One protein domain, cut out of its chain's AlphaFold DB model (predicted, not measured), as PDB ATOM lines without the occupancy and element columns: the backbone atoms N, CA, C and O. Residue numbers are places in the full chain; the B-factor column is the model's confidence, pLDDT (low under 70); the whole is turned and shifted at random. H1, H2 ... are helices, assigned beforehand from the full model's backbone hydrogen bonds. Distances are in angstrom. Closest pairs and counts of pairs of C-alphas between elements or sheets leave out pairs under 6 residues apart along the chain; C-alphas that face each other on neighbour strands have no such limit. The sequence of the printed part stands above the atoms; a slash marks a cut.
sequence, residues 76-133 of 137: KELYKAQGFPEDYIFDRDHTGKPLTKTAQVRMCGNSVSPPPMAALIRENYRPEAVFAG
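Overview. This is residues 76 to 133 of the 137 residues of the protein "DNA (cytosine-5-)-methyltransferase" of Neisseria musculi (UniProt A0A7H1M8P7). Picture a small body with one long arm: H3 begins at the body and leads away from it, and residues 117 to 133, which hold most of H3 and the short H4 near the tip, stick out free. The body holds two helices, H1 and H2, which run the same way at a small angle, with the long loop of residues 82 to 100 between them in the chain. You are reading 58 printed residues with four named helices, in the order H1, H2, H3, H4, and no named strand; the class is all helix. The whole is only just loose, close to extended, with a radius of gyration of the C-alphas of 15.4 A, and its elongated outline spans 45 by 26 by 19 A.

Along the chain. Begin with the longest helix, H3, residues 114 to 124: find C-alpha 114 at (-17.961, 21.741, -0.140), and from there the helix runs 15.3 A to C-alpha 124 at (-2.946, 21.965, 2.916). Farther on, H4 covers residues 127 to 131 and measures 6.8 A. Going back along the chain, you meet H2, residues 101 to 110, 14.5 A long. At the start of the printed part is H1, residues 76 to 81, 8.6 A long, with C-alpha 76 at (-32.633, 21.711, -4.658).

Arrangement. Look first at H3, which touches no helix. It is apart from H2, though a tight link of 3 residues joins them. H4 is apart from H3 too, across a tight link of 2 residues, and it touches no helix. Now look at H1 and H2: they only just touch, with 3 pairs of C-alphas within 8 A. Their closest C-alphas are those of Tyr 79 and Cys 108, 6.2 A apart. Their lines stand at a shallow tilt of 15 degrees, the same way. In H1, H2, H3 and H4 each O i to N i+4 pair is within hydrogen-bond range.

Size, cuts and confidence. The two C-alphas farthest apart are those of Lys 101 and Ala 132, at 45.6 A. Without residues 117 to 133, the body of 41 residues spans 29 by 19 by 15 A, with a radius of gyration of 10.1 A. The link from H1 to H2 is long, at 19 residues. The printed part has no cut. The mean pLDDT of the printed part is 83.4, and you will find low confidence, under 70, at residues 129 to 133.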
ATOM      1  N   LYS A  76     -32.805  21.612  -6.119       85.56
ATOM      2  CA  LYS A  76     -32.633  21.711  -4.658       85.56
ATOM      3  C   LYS A  76     -32.102  20.427  -4.002       85.56
ATOM      4  O   LYS A  76     -31.347  20.489  -3.041       85.56
ATOM      5  N   GLU A  77     -32.510  19.263  -4.508       83.44
ATOM      6  CA  GLU A  77     -32.104  17.960  -3.975       83.44
ATOM      7  C   GLU A  77     -30.664  17.644  -4.388       83.44
ATOM      8  O   GLU A  77     -29.916  17.094  -3.589       83.44
ATOM      9  N   LEU A  78     -30.260  18.057  -5.595       85.00
ATOM     10  CA  LEU A  78     -28.889  17.913  -6.083       85.00
ATOM     11  C   LEU A  78     -27.901  18.762  -5.269       85.00
ATOM     12  O   LEU A  78     -26.897  18.231  -4.799       85.00
ATOM     13  N   TYR A  79     -28.211  20.040  -5.020       84.69
ATOM     14  CA  TYR A  79     -27.360  20.909  -4.192       84.69
ATOM     15  C   TYR A  79     -27.240  20.389  -2.752       84.69
ATOM     16  O   TYR A  79     -26.141  20.353  -2.197       84.69
ATOM     17  N   LYS A  80     -28.344  19.898  -2.171       84.25
ATOM     18  CA  LYS A  80     -28.326  19.281  -0.837       84.25
ATOM     19  C   LYS A  80     -27.495  17.996  -0.807       84.25
ATOM     20  O   LYS A  80     -26.709  17.809   0.116       84.25
ATOM     21  N   ALA A  81     -27.615  17.141  -1.824       82.69
ATOM     22  CA  ALA A  81     -26.815  15.920  -1.941       82.69
ATOM     23  C   ALA A  81     -25.313  16.213  -2.087       82.69
ATOM     24  O   ALA A  81     -24.483  15.464  -1.581       82.69
ATOM     25  N   GLN A  82     -24.963  17.321  -2.738       81.44
ATOM     26  CA  GLN A  82     -23.582  17.762  -2.897       81.44
ATOM     27  C   GLN A  82     -23.018  18.453  -1.641       81.44
ATOM     28  O   GLN A  82     -21.822  18.740  -1.592       81.44
ATOM     29  N   GLY A  83     -23.837  18.677  -0.609       85.19
ATOM     30  CA  GLY A  83     -23.416  19.250   0.669       85.19
ATOM     31  C   GLY A  83     -23.371  20.777   0.687       85.19
ATOM     32  O   GLY A  83     -22.634  21.345   1.491       85.19
ATOM     33  N   PHE A  84     -24.120  21.446  -0.196       88.56
ATOM     34  CA  PHE A  84     -24.284  22.895  -0.114       88.56
ATOM     35  C   PHE A  84     -25.150  23.286   1.096       88.56
ATOM     36  O   PHE A  84     -26.099  22.563   1.421       88.56
ATOM     37  N   PRO A  85     -24.854  24.428   1.743       88.12
ATOM     38  CA  PRO A  85     -25.711  25.009   2.774       88.12
ATOM     39  C   PRO A  85     -27.144  25.263   2.276       88.12
ATOM     40  O   PRO A  85     -27.362  25.492   1.084       88.12
ATOM     41  N   GLU A  86     -28.134  25.245   3.177       85.19
ATOM     42  CA  GLU A  86     -29.543  25.482   2.800       85.19
ATOM     43  C   GLU A  86     -29.810  26.923   2.337       85.19
ATOM     44  O   GLU A  86     -30.748  27.161   1.577       85.19
ATOM     45  N   ASP A  87     -28.964  27.868   2.744       89.88
ATOM     46  CA  ASP A  87     -28.976  29.273   2.335       89.88
ATOM     47  C   ASP A  87     -28.236  29.531   1.008       89.88
ATOM     48  O   ASP A  87     -28.186  30.669   0.537       89.88
ATOM     49  N   TYR A  88     -27.692  28.495   0.361       90.00
ATOM     50  CA  TYR A  88     -27.015  28.648  -0.921       90.00
ATOM     51  C   TYR A  88     -27.992  29.039  -2.040       90.00
ATOM     52  O   TYR A  88     -28.935  28.317  -2.372       90.00
ATOM     53  N   ILE A  89     -27.727  30.180  -2.674       91.00
ATOM     54  CA  ILE A  89     -28.550  30.714  -3.757       91.00
ATOM     55  C   ILE A  89     -28.129  30.065  -5.080       91.00
ATOM     56  O   ILE A  89     -27.103  30.407  -5.660       91.00
ATOM     57  N   PHE A  90     -28.948  29.137  -5.578       88.62
ATOM     58  CA  PHE A  90     -28.715  28.434  -6.848       88.62
ATOM     59  C   PHE A  90     -29.722  28.789  -7.951       88.62
ATOM     60  O   PHE A  90     -29.621  28.287  -9.070       88.62
ATOM     61  N   ASP A  91     -30.736  29.599  -7.645       89.06
ATOM     62  CA  ASP A  91     -31.878  29.865  -8.524       89.06
ATOM     63  C   ASP A  91     -31.703  31.100  -9.418       89.06
ATOM     64  O   ASP A  91     -32.483  31.285 -10.354       89.06
ATOM     65  N   ARG A  92     -30.682  31.925  -9.167       91.94
ATOM     66  CA  ARG A  92     -30.434  33.195  -9.856       91.94
ATOM     67  C   ARG A  92     -28.947  33.439 -10.093       91.94
ATOM     68  O   ARG A  92     -28.101  32.863  -9.416       91.94
ATOM     69  N   ASP A  93     -28.644  34.290 -11.064       86.81
ATOM     70  CA  ASP A  93     -27.281  34.751 -11.331       86.81
ATOM     71  C   ASP A  93     -26.862  35.925 -10.424       86.81
ATOM     72  O   ASP A  93     -27.631  36.397  -9.583       86.81
ATOM     73  N   HIS A  94     -25.638  36.428 -10.619       86.06
ATOM     74  CA  HIS A  94     -25.094  37.561  -9.859       86.06
ATOM     75  C   HIS A  94     -25.868  38.879 -10.061       86.06
ATOM     76  O   HIS A  94     -25.681  39.821  -9.295       86.06
ATOM     77  N   THR A  95     -26.708  38.972 -11.097       88.38
ATOM     78  CA  THR A  95     -27.586  40.124 -11.362       88.38
ATOM     79  C   THR A  95     -28.993  39.932 -10.793       88.38
ATOM     80  O   THR A  95     -29.817  40.839 -10.868       88.38
ATOM     81  N   GLY A  96     -29.283  38.761 -10.216       87.38
ATOM     82  CA  GLY A  96     -30.600  38.393  -9.704       87.38
ATOM     83  C   GLY A  96     -31.555  37.830 -10.760       87.38
ATOM     84  O   GLY A  96     -32.722  37.587 -10.452       87.38
ATOM     85  N   LYS A  97     -31.097  37.585 -11.993       89.81
ATOM     86  CA  LYS A  97     -31.928  36.997 -13.048       89.81
ATOM     87  C   LYS A  97     -32.126  35.497 -12.788       89.81
ATOM     88  O   LYS A  97     -31.145  34.798 -12.525       89.81
ATOM     89  N   PRO A  98     -33.360  34.968 -12.899       90.44
ATOM     90  CA  PRO A  98     -33.630  33.560 -12.636       90.44
ATOM     91  C   PRO A  98     -32.942  32.643 -13.654       90.44
ATOM     92  O   PRO A  98     -33.008  32.854 -14.869       90.44
ATOM     93  N   LEU A  99     -32.318  31.582 -13.146       88.06
ATOM     94  CA  LEU A  99     -31.666  30.541 -13.930       88.06
ATOM     95  C   LEU A  99     -32.667  29.463 -14.348       88.06
ATOM     96  O   LEU A  99     -33.514  29.025 -13.567       88.06
ATOM     97  N   THR A 100     -32.533  28.971 -15.579       89.44
ATOM     98  CA  THR A 100     -33.331  27.834 -16.057       89.44
ATOM     99  C   THR A 100     -32.974  26.561 -15.289       89.44
ATOM    100  O   THR A 100     -31.834  26.386 -14.862       89.44
ATOM    101  N   LYS A 101     -33.914  25.612 -15.161       81.00
ATOM    102  CA  LYS A 101     -33.655  24.326 -14.479       81.00
ATOM    103  C   LYS A 101     -32.424  23.603 -15.040       81.00
ATOM    104  O   LYS A 101     -31.619  23.086 -14.274       81.00
ATOM    105  N   THR A 102     -32.243  23.615 -16.361       82.25
ATOM    106  CA  THR A 102     -31.069  23.028 -17.025       82.25
ATOM    107  C   THR A 102     -29.771  23.719 -16.611       82.25
ATOM    108  O   THR A 102     -28.777  23.043 -16.360       82.25
ATOM    109  N   ALA A 103     -29.774  25.052 -16.500       83.06
ATOM    110  CA  ALA A 103     -28.611  25.802 -16.032       83.06
ATOM    111  C   ALA A 103     -28.279  25.470 -14.569       83.06
ATOM    112  O   ALA A 103     -27.121  25.209 -14.262       83.06
ATOM    113  N   GLN A 104     -29.289  25.379 -13.698       86.12
ATOM    114  CA  GLN A 104     -29.100  25.025 -12.286       86.12
ATOM    115  C   GLN A 104     -28.477  23.631 -12.117       86.12
ATOM    116  O   GLN A 104     -27.536  23.470 -11.341       86.12
ATOM    117  N   VAL A 105     -28.963  22.636 -12.871       84.06
ATOM    118  CA  VAL A 105     -28.415  21.267 -12.862       84.06
ATOM    119  C   VAL A 105     -26.987  21.242 -13.408       84.06
ATOM    120  O   VAL A 105     -26.117  20.607 -12.818       84.06
ATOM    121  N   ARG A 106     -26.716  21.968 -14.503       80.31
ATOM    122  CA  ARG A 106     -25.367  22.078 -15.077       80.31
ATOM    123  C   ARG A 106     -24.378  22.709 -14.094       80.31
ATOM    124  O   ARG A 106     -23.237  22.261 -14.034       80.31
ATOM    125  N   MET A 107     -24.783  23.743 -13.361       85.00
ATOM    126  CA  MET A 107     -23.930  24.393 -12.361       85.00
ATOM    127  C   MET A 107     -23.607  23.444 -11.206       85.00
ATOM    128  O   MET A 107     -22.437  23.278 -10.879       85.00
ATOM    129  N   CYS A 108     -24.614  22.746 -10.675       84.12
ATOM    130  CA  CYS A 108     -24.423  21.731  -9.640       84.12
ATOM    131  C   CYS A 108     -23.444  20.636 -10.102       84.12
ATOM    132  O   CYS A 108     -22.433  20.393  -9.443       84.12
ATOM    133  N   GLY A 109     -23.666  20.066 -11.292       81.50
ATOM    134  CA  GLY A 109     -22.843  18.979 -11.829       81.50
ATOM    135  C   GLY A 109     -21.382  19.339 -12.127       81.50
ATOM    136  O   GLY A 109     -20.548  18.444 -12.166       81.50
ATOM    137  N   ASN A 110     -21.059  20.624 -12.316       88.44
ATOM    138  CA  ASN A 110     -19.676  21.090 -12.497       88.44
ATOM    139  C   ASN A 110     -19.048  21.643 -11.210       88.44
ATOM    140  O   ASN A 110     -17.878  22.020 -11.219       88.44
ATOM    141  N   SER A 111     -19.814  21.752 -10.126       85.19
ATOM    142  CA  SER A 111     -19.295  22.279  -8.867       85.19
ATOM    143  C   SER A 111     -18.552  21.203  -8.072       85.19
ATOM    144  O   SER A 111     -18.773  20.002  -8.238       85.19
ATOM    145  N   VAL A 112     -17.644  21.642  -7.205       84.62
ATOM    146  CA  VAL A 112     -16.940  20.766  -6.265       84.62
ATOM    147  C   VAL A 112     -17.720  20.747  -4.957       84.62
ATOM    148  O   VAL A 112     -18.136  21.790  -4.459       84.62
ATOM    149  N   SER A 113     -17.919  19.553  -4.400       86.31
ATOM    150  CA  SER A 113     -18.634  19.379  -3.136       86.31
ATOM    151  C   SER A 113     -17.911  20.113  -1.988       86.31
ATOM    152  O   SER A 113     -16.705  19.903  -1.808       86.31
ATOM    153  N   PRO A 114     -18.603  20.967  -1.203       86.31
ATOM    154  CA  PRO A 114     -17.961  21.741  -0.140       86.31
ATOM    155  C   PRO A 114     -17.300  20.902   0.971       86.31
ATOM    156  O   PRO A 114     -16.169  21.229   1.334       86.31
ATOM    157  N   PRO A 115     -17.908  19.813   1.496       84.88
ATOM    158  CA  PRO A 115     -17.292  19.004   2.551       84.88
ATOM    159  C   PRO A 115     -15.906  18.418   2.209       84.88
ATOM    160  O   PRO A 115     -14.976  18.636   2.991       84.88
ATOM    161  N   PRO A 116     -15.699  17.719   1.071       83.69
ATOM    162  CA  PRO A 116     -14.376  17.200   0.724       83.69
ATOM    163  C   PRO A 116     -13.378  18.318   0.407       83.69
ATOM    164  O   PRO A 116     -12.214  18.213   0.788       83.69
ATOM    165  N   MET A 117     -13.817  19.414  -0.225       86.19
ATOM    166  CA  MET A 117     -12.931  20.551  -0.485       86.19
ATOM    167  C   MET A 117     -12.449  21.198   0.819       86.19
ATOM    168  O   MET A 117     -11.265  21.495   0.955       86.19
ATOM    169  N   ALA A 118     -13.334  21.376   1.800       85.00
ATOM    170  CA  ALA A 118     -12.976  21.936   3.100       85.00
ATOM    171  C   ALA A 118     -11.946  21.069   3.841       85.00
ATOM    172  O   ALA A 118     -11.031  21.610   4.461       85.00
ATOM    173  N   ALA A 119     -12.058  19.741   3.747       85.94
ATOM    174  CA  ALA A 119     -11.067  18.823   4.303       85.94
ATOM    175  C   ALA A 119      -9.704  18.974   3.607       85.94
ATOM    176  O   ALA A 119      -8.692  19.148   4.278       85.94
ATOM    177  N   LEU A 120      -9.681  18.999   2.270       87.25
ATOM    178  CA  LEU A 120      -8.444  19.192   1.504       87.25
ATOM    179  C   LEU A 120      -7.768  20.530   1.815       87.25
ATOM    180  O   LEU A 120      -6.551  20.568   1.992       87.25
ATOM    181  N   ILE A 121      -8.539  21.620   1.900       87.75
ATOM    182  CA  ILE A 121      -8.002  22.934   2.275       87.75
ATOM    183  C   ILE A 121      -7.408  22.858   3.674       87.75
ATOM    184  O   ILE A 121      -6.281  23.291   3.853       87.75
ATOM    185  N   ARG A 122      -8.115  22.281   4.652       87.00
ATOM    186  CA  ARG A 122      -7.633  22.204   6.037       87.00
ATOM    187  C   ARG A 122      -6.272  21.518   6.153       87.00
ATOM    188  O   ARG A 122      -5.427  22.015   6.882       87.00
ATOM    189  N   GLU A 123      -6.057  20.431   5.417       87.19
ATOM    190  CA  GLU A 123      -4.781  19.704   5.441       87.19
ATOM    191  C   GLU A 123      -3.641  20.465   4.744       87.19
ATOM    192  O   GLU A 123      -2.479  20.350   5.129       87.19
ATOM    193  N   ASN A 124      -3.953  21.252   3.711       86.56
ATOM    194  CA  ASN A 124      -2.946  21.965   2.916       86.56
ATOM    195  C   ASN A 124      -2.739  23.425   3.348       86.56
ATOM    196  O   ASN A 124      -1.779  24.068   2.919       86.56
ATOM    197  N   TYR A 125      -3.633  23.977   4.167       85.19
ATOM    198  CA  TYR A 125      -3.606  25.376   4.559       85.19
ATOM    199  C   TYR A 125      -2.551  25.613   5.643       85.19
ATOM    200  O   TYR A 125      -2.750  25.287   6.810       85.19
ATOM    201  N   ARG A 126      -1.425  26.205   5.231       82.25
ATOM    202  CA  ARG A 126      -0.315  26.635   6.095       82.25
ATOM    203  C   ARG A 126      -0.277  28.163   6.179       82.25
ATOM    204  O   ARG A 126       0.373  28.786   5.335       82.25
ATOM    205  N   PRO A 127      -0.995  28.794   7.124       76.50
ATOM    206  CA  PRO A 127      -1.119  30.251   7.179       76.50
ATOM    207  C   PRO A 127       0.238  30.957   7.322       76.50
ATOM    208  O   PRO A 127       0.476  31.975   6.679       76.50
ATOM    209  N   GLU A 128       1.173  30.380   8.074       70.94
ATOM    210  CA  GLU A 128       2.536  30.887   8.262       70.94
ATOM    211  C   GLU A 128       3.359  30.980   6.964       70.94
ATOM    212  O   GLU A 128       4.177  31.888   6.819       70.94
ATOM    213  N   ALA A 129       3.119  30.100   5.988       63.06
ATOM    214  CA  ALA A 129       3.820  30.120   4.704       63.06
ATOM    215  C   ALA A 129       3.258  31.176   3.733       63.06
ATOM    216  O   ALA A 129       3.971  31.639   2.844       63.06
ATOM    217  N   VAL A 130       1.993  31.576   3.901       61.97
ATOM    218  CA  VAL A 130       1.307  32.523   3.006       61.97
ATOM    219  C   VAL A 130       1.721  33.972   3.295       61.97
ATOM    220  O   VAL A 130       1.885  34.757   2.364       61.97
ATOM    221  N   PHE A 131       1.956  34.326   4.564       59.72
ATOM    222  CA  PHE A 131       2.321  35.696   4.962       59.72
ATOM    223  C   PHE A 131       3.833  35.972   4.971       59.72
ATOM    224  O   PHE A 131       4.239  37.132   4.880       59.72
ATOM    225  N   ALA A 132       4.679  34.937   5.008       59.75
ATOM    226  CA  ALA A 132       6.136  35.091   4.948       59.75
ATOM    227  C   ALA A 132       6.633  35.678   3.608       59.75
ATOM    228  O   ALA A 132       7.680  36.314   3.566       59.75
ATOM    229  N   GLY A 133       5.866  35.522   2.519       54.72
ATOM    230  CA  GLY A 133       6.175  36.112   1.209       54.72
ATOM    231  C   GLY A 133       5.737  37.572   1.028       54.72
ATOM    232  O   GLY A 133       6.101  38.182   0.029       54.72
TER     233      GLY A 133